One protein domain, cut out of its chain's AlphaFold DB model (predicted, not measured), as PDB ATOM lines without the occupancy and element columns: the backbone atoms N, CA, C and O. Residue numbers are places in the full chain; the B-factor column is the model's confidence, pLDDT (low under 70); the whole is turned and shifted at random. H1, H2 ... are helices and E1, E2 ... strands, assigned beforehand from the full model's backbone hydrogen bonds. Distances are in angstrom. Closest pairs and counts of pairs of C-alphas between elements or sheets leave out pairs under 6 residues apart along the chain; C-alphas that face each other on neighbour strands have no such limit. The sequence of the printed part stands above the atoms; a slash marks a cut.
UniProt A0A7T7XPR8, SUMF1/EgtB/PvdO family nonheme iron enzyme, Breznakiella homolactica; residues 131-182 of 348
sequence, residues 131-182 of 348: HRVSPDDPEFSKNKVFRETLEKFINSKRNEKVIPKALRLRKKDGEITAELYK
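This is residues 131 to 182 of the 348 residues of the protein "SUMF1/EgtB/PvdO family nonheme iron enzyme" of Breznakiella homolactica (UniProt A0A7T7XPR8). A twisted four-stranded sheet has one long helix, H2, over one face along its strands; short H1 makes a corner with H2. The 52 printed residues, with E1 H1 H2 E2 E3 E4 in order, are mixed and form two layers, helix on sheet. The sheet, E1 E4 E3 E2, is antiparallel; the whole is compact, radius of gyration of the C-alphas 10.0 A, spanning 26 by 20 by 19 A.

Look at E2, residues 160 to 163, E3, 167 to 172, and E4, 175 to 181, a meander, each strand the antiparallel neighbour of the one before; N 161 and O 169, 2.9 A, and N 170 and O 177, 3.0 A, are within hydrogen-bond range. Edge strand E1, 131 to 133, neighbours E4 with N 133 and O 178 at 2.9 A. H2, 144 to 154, is on the sheet, height 9.8 A; its closest C-alphas to E3 are Phe 146 and Leu 167, 7.3 A. H1, 138 to 142, touches H2 only at the corner, closest C-alphas Phe 140 and Arg 147, 5.0 A. Both helices have every O i to N i+4 pair within range.

Find C-alpha 131 at (170.708, 193.600, 150.849), where E1 begins. H2 runs 15.5 A, E3 16.6 A; E4 runs 19.9 A to C-alpha 181 at (165.795, 191.322, 147.493).

The printed part has no cut, its links are tight, and no printed residue is under 70 in pLDDT.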
ATOM      1  N   HIS A 131     169.282 193.725 150.565       93.31
ATOM      2  CA  HIS A 131     170.708 193.600 150.849       93.31
ATOM      3  C   HIS A 131     171.516 194.381 149.828       93.31
ATOM      4  O   HIS A 131     171.381 194.146 148.629       93.31
ATOM      5  N   ARG A 132     172.381 195.285 150.299       93.38
ATOM      6  CA  ARG A 132     173.316 195.999 149.427       93.38
ATOM      7  C   ARG A 132     174.292 195.025 148.781       93.38
ATOM      8  O   ARG A 132     174.821 194.143 149.453       93.38
ATOM      9  N   VAL A 133     174.546 195.235 147.497       93.25
ATOM     10  CA  VAL A 133     175.501 194.467 146.699       93.25
ATOM     11  C   VAL A 133     176.393 195.406 145.897       93.25
ATOM     12  O   VAL A 133     176.025 196.550 145.618       93.25
ATOM     13  N   SER A 134     177.577 194.918 145.530       86.88
ATOM     14  CA  SER A 134     178.457 195.625 144.599       86.88
ATOM     15  C   SER A 134     177.831 195.648 143.195       86.88
ATOM     16  O   SER A 134     177.158 194.684 142.823       86.88
ATOM     17  N   PRO A 135     178.071 196.688 142.374       77.62
ATOM     18  CA  PRO A 135     177.763 196.648 140.943       77.62
ATOM     19  C   PRO A 135     178.385 195.450 140.196       77.62
ATOM     20  O   PRO A 135     177.831 195.025 139.187       77.62
ATOM     21  N   ASP A 136     179.478 194.881 140.719       84.94
ATOM     22  CA  ASP A 136     180.150 193.687 140.177       84.94
ATOM     23  C   ASP A 136     179.589 192.357 140.724       84.94
ATOM     24  O   ASP A 136     180.192 191.298 140.534       84.94
ATOM     25  N   ASP A 137     178.463 192.380 141.445       90.69
ATOM     26  CA  ASP A 137     177.857 191.163 141.988       90.69
ATOM     27  C   ASP A 137     177.536 190.156 140.857       90.69
ATOM     28  O   ASP A 137     176.947 190.542 139.836       90.69
ATOM     29  N   PRO A 138     177.885 188.857 141.011       91.75
ATOM     30  CA  PRO A 138     177.666 187.842 139.981       91.75
ATOM     31  C   PRO A 138     176.223 187.746 139.472       91.75
ATOM     32  O   PRO A 138     176.006 187.289 138.345       91.75
ATOM     33  N   GLU A 139     175.232 188.171 140.258       91.69
ATOM     34  CA  GLU A 139     173.833 188.209 139.833       91.69
ATOM     35  C   GLU A 139     173.605 189.155 138.645       91.69
ATOM     36  O   GLU A 139     172.805 188.833 137.765       91.69
ATOM     37  N   PHE A 140     174.352 190.260 138.518       89.44
ATOM     38  CA  PHE A 140     174.276 191.134 137.337       89.44
ATOM     39  C   PHE A 140     174.872 190.475 136.085       89.44
ATOM     40  O   PHE A 140     174.401 190.697 134.966       89.44
ATOM     41  N   SER A 141     175.882 189.617 136.238       87.44
ATOM     42  CA  SER A 141     176.430 188.852 135.114       87.44
ATOM     43  C   SER A 141     175.516 187.697 134.702       87.44
ATOM     44  O   SER A 141     175.413 187.413 133.510       87.44
ATOM     45  N   LYS A 142     174.812 187.055 135.640       92.94
ATOM     46  CA  LYS A 142     173.918 185.918 135.353       92.94
ATOM     47  C   LYS A 142     172.531 186.345 134.876       92.94
ATOM     48  O   LYS A 142     171.939 185.677 134.030       92.94
ATOM     49  N   ASN A 143     172.008 187.460 135.382       93.88
ATOM     50  CA  ASN A 143     170.656 187.919 135.095       93.88
ATOM     51  C   ASN A 143     170.658 189.058 134.063       93.88
ATOM     52  O   ASN A 143     170.942 190.218 134.372       93.88
ATOM     53  N   LYS A 144     170.273 188.730 132.822       94.44
ATOM     54  CA  LYS A 144     170.188 189.696 131.712       94.44
ATOM     55  C   LYS A 144     169.296 190.901 132.044       94.44
ATOM     56  O   LYS A 144     169.650 192.022 131.691       94.44
ATOM     57  N   VAL A 145     168.182 190.698 132.755       95.31
ATOM     58  CA  VAL A 145     167.263 191.786 133.136       95.31
ATOM     59  C   VAL A 145     167.939 192.753 134.103       95.31
ATOM     60  O   VAL A 145     167.784 193.965 133.951       95.31
ATOM     61  N   PHE A 146     168.709 192.253 135.072       94.62
ATOM     62  CA  PHE A 146     169.417 193.105 136.032       94.62
ATOM     63  C   PHE A 146     170.509 193.921 135.347       94.62
ATOM     64  O   PHE A 146     170.563 195.133 135.549       94.62
ATOM     65  N   ARG A 147     171.303 193.287 134.475       93.44
ATOM     66  CA  ARG A 147     172.351 193.958 133.695       93.44
ATOM     67  C   ARG A 147     171.801 195.093 132.842       93.44
ATOM     68  O   ARG A 147     172.213 196.238 132.995       93.44
ATOM     69  N   GLU A 148     170.801 194.795 132.013       94.62
ATOM     70  CA  GLU A 148     170.184 195.804 131.151       94.62
ATOM     71  C   GLU A 148     169.501 196.907 131.964       94.62
ATOM     72  O   GLU A 148     169.477 198.067 131.550       94.62
ATOM     73  N   THR A 149     168.916 196.566 133.118       94.75
ATOM     74  CA  THR A 149     168.300 197.560 134.004       94.75
ATOM     75  C   THR A 149     169.351 198.495 134.587       94.75
ATOM     76  O   THR A 149     169.116 199.703 134.602       94.75
ATOM     77  N   LEU A 150     170.499 197.970 135.023       92.81
ATOM     78  CA  LEU A 150     171.612 198.763 135.535       92.81
ATOM     79  C   LEU A 150     172.189 199.679 134.448       92.81
ATOM     80  O   LEU A 150     172.271 200.886 134.663       92.81
ATOM     81  N   GLU A 151     172.483 199.147 133.259       92.44
ATOM     82  CA  GLU A 151     172.981 199.920 132.109       92.44
ATOM     83  C   GLU A 151     172.027 201.064 131.727       92.44
ATOM     84  O   GLU A 151     172.437 202.219 131.564       92.44
ATOM     85  N   LYS A 152     170.720 200.775 131.638       94.62
ATOM     86  CA  LYS A 152     169.691 201.793 131.373       94.62
ATOM     87  C   LYS A 152     169.600 202.809 132.512       94.62
ATOM     88  O   LYS A 152     169.399 203.995 132.255       94.62
ATOM     89  N   PHE A 153     169.725 202.370 133.765       94.00
ATOM     90  CA  PHE A 153     169.612 203.235 134.937       94.00
ATOM     91  C   PHE A 153     170.790 204.204 135.070       94.00
ATOM     92  O   PHE A 153     170.553 205.391 135.314       94.00
ATOM     93  N   ILE A 154     172.024 203.736 134.838       91.44
ATOM     94  CA  ILE A 154     173.249 204.553 134.834       91.44
ATOM     95  C   ILE A 154     173.062 205.771 133.926       91.44
ATOM     96  O   ILE A 154     173.246 206.906 134.371       91.44
ATOM     97  N   ASN A 155     172.580 205.535 132.705       90.75
ATOM     98  CA  ASN A 155     172.363 206.561 131.683       90.75
ATOM     99  C   ASN A 155     171.076 207.383 131.878       90.75
ATOM    100  O   ASN A 155     170.812 208.330 131.135       90.75
ATOM    101  N   SER A 156     170.247 207.043 132.867       92.00
ATOM    102  CA  SER A 156     168.992 207.746 133.124       92.00
ATOM    103  C   SER A 156     169.164 208.936 134.073       92.00
ATOM    104  O   SER A 156     170.027 208.951 134.957       92.00
ATOM    105  N   LYS A 157     168.255 209.912 133.946       91.62
ATOM    106  CA  LYS A 157     168.091 211.030 134.896       91.62
ATOM    107  C   LYS A 157     167.292 210.647 136.155       91.62
ATOM    108  O   LYS A 157     166.954 211.521 136.944       91.62
ATOM    109  N   ARG A 158     166.910 209.373 136.318       89.50
ATOM    110  CA  ARG A 158     166.142 208.915 137.485       89.50
ATOM    111  C   ARG A 158     167.079 208.700 138.670       89.50
ATOM    112  O   ARG A 158     168.179 208.186 138.499       89.50
ATOM    113  N   ASN A 159     166.593 209.026 139.865       91.25
ATOM    114  CA  ASN A 159     167.324 208.788 141.113       91.25
ATOM    115  C   ASN A 159     167.034 207.409 141.718       91.25
ATOM    116  O   ASN A 159     167.750 206.970 142.611       91.25
ATOM    117  N   GLU A 160     166.007 206.710 141.237       93.31
ATOM    118  CA  GLU A 160     165.642 205.382 141.722       93.31
ATOM    119  C   GLU A 160     165.025 204.528 140.607       93.31
ATOM    120  O   GLU A 160     164.312 205.028 139.725       93.31
ATOM    121  N   LYS A 161     165.300 203.224 140.653       94.12
ATOM    122  CA  LYS A 161     164.635 202.193 139.859       94.12
ATOM    123  C   LYS A 161     164.444 200.948 140.719       94.12
ATOM    124  O   LYS A 161     165.410 200.388 141.221       94.12
ATOM    125  N   VAL A 162     163.199 200.496 140.834       92.69
ATOM    126  CA  VAL A 162     162.837 199.272 141.561       92.69
ATOM    127  C   VAL A 162     162.255 198.249 140.587       92.69
ATOM    128  O   VAL A 162     161.403 198.581 139.755       92.69
ATOM    129  N   ILE A 163     162.735 197.013 140.683       93.19
ATOM    130  CA  ILE A 163     162.085 195.793 140.214       93.19
ATOM    131  C   ILE A 163     161.533 195.106 141.474       93.19
ATOM    132  O   ILE A 163     162.330 194.687 142.322       93.19
ATOM    133  N   PRO A 164     160.199 195.029 141.641       90.12
ATOM    134  CA  PRO A 164     159.585 194.472 142.842       90.12
ATOM    135  C   PRO A 164     160.118 193.078 143.184       90.12
ATOM    136  O   PRO A 164     160.268 192.242 142.296       90.12
ATOM    137  N   LYS A 165     160.402 192.849 144.473       90.06
ATOM    138  CA  LYS A 165     160.956 191.595 145.019       90.06
ATOM    139  C   LYS A 165     162.240 191.095 144.332       90.06
ATOM    140  O   LYS A 165     162.511 189.900 144.353       90.06
ATOM    141  N   ALA A 166     163.028 191.981 143.717       93.81
ATOM    142  CA  ALA A 166     164.223 191.558 142.988       93.81
ATOM    143  C   ALA A 166     165.403 192.524 143.126       93.81
ATOM    144  O   ALA A 166     166.430 192.154 143.687       93.81
ATOM    145  N   LEU A 167     165.270 193.753 142.623       95.00
ATOM    146  CA  LEU A 167     166.390 194.683 142.476       95.00
ATOM    147  C   LEU A 167     165.948 196.110 142.779       95.00
ATOM    148  O   LEU A 167     164.936 196.577 142.256       95.00
ATOM    149  N   ARG A 168     166.749 196.839 143.546       94.88
ATOM    150  CA  ARG A 168     166.607 198.277 143.740       94.88
ATOM    151  C   ARG A 168     167.924 198.966 143.433       94.88
ATOM    152  O   ARG A 168     168.971 198.589 143.944       94.88
ATOM    153  N   LEU A 169     167.851 199.983 142.587       95.00
ATOM    154  CA  LEU A 169     168.963 200.851 142.231       95.00
ATOM    155  C   LEU A 169     168.630 202.266 142.685       95.00
ATOM    156  O   LEU A 169     167.537 202.765 142.400       95.00
ATOM    157  N   ARG A 170     169.570 202.924 143.358       94.38
ATOM    158  CA  ARG A 170     169.456 204.333 143.746       94.38
ATOM    159  C   ARG A 170     170.684 205.091 143.265       94.38
ATOM    160  O   ARG A 170     171.775 204.532 143.242       94.38
ATOM    161  N   LYS A 171     170.486 206.349 142.879       91.62
ATOM    162  CA  LYS A 171     171.544 207.292 142.519       91.62
ATOM    163  C   LYS A 171     171.487 208.462 143.492       91.62
ATOM    164  O   LYS A 171     170.453 209.127 143.591       91.62
ATOM    165  N   LYS A 172     172.579 208.701 144.210       88.75
ATOM    166  CA  LYS A 172     172.710 209.819 145.144       88.75
ATOM    167  C   LYS A 172     174.105 210.412 144.999       88.75
ATOM    168  O   LYS A 172     175.077 209.678 145.048       88.75
ATOM    169  N   ASP A 173     174.179 211.720 144.760       87.38
ATOM    170  CA  ASP A 173     175.444 212.460 144.636       87.38
ATOM    171  C   ASP A 173     176.429 211.843 143.616       87.38
ATOM    172  O   ASP A 173     177.642 211.890 143.776       87.38
ATOM    173  N   GLY A 174     175.890 211.247 142.543       81.75
ATOM    174  CA  GLY A 174     176.663 210.571 141.493       81.75
ATOM    175  C   GLY A 174     177.010 209.106 141.783       81.75
ATOM    176  O   GLY A 174     177.331 208.378 140.848       81.75
ATOM    177  N   GLU A 175     176.865 208.646 143.024       89.12
ATOM    178  CA  GLU A 175     177.079 207.253 143.418       89.12
ATOM    179  C   GLU A 175     175.830 206.406 143.142       89.12
ATOM    180  O   GLU A 175     174.696 206.840 143.379       89.12
ATOM    181  N   ILE A 176     176.034 205.189 142.629       89.88
ATOM    182  CA  ILE A 176     174.967 204.213 142.402       89.88
ATOM    183  C   ILE A 176     175.095 203.094 143.425       89.88
ATOM    184  O   ILE A 176     176.109 202.405 143.478       89.88
ATOM    185  N   THR A 177     174.025 202.862 144.179       92.38
ATOM    186  CA  THR A 177     173.914 201.719 145.086       92.38
ATOM    187  C   THR A 177     172.924 200.710 144.527       92.38
ATOM    188  O   THR A 177     171.823 201.093 144.112       92.38
ATOM    189  N   ALA A 178     173.292 199.432 144.568       94.31
ATOM    190  CA  ALA A 178     172.430 198.319 144.206       94.31
ATOM    191  C   ALA A 178     172.033 197.509 145.443       94.31
ATOM    192  O   ALA A 178     172.848 197.262 146.330       94.31
ATOM    193  N   GLU A 179     170.777 197.081 145.486       95.38
ATOM    194  CA  GLU A 179     170.243 196.205 146.521       95.38
ATOM    195  C   GLU A 179     169.456 195.064 145.880       95.38
ATOM    196  O   GLU A 179     168.594 195.301 145.031       95.38
ATOM    197  N   LEU A 180     169.734 193.833 146.301       95.38
ATOM    198  CA  LEU A 180     168.971 192.653 145.909       95.38
ATOM    199  C   LEU A 180     167.986 192.276 147.005       95.38
ATOM    200  O   LEU A 180     168.299 192.361 148.197       95.38
ATOM    201  N   TYR A 181     166.804 191.841 146.587       95.50
ATOM    202  CA  TYR A 181     165.795 191.322 147.493       95.50
ATOM    203  C   TYR A 181     166.000 189.827 147.733       95.50
ATOM    204  O   TYR A 181     166.154 189.054 146.786       95.50
ATOM    205  N   LYS A 182     165.946 189.412 148.995       94.44
ATOM    206  CA  LYS A 182     165.869 188.015 149.418       94.44
ATOM    207  C   LYS A 182     164.648 187.854 150.324       94.44
ATOM    208  O   LYS A 182     164.522 188.627 151.276       94.44
TER     209      LYS A 182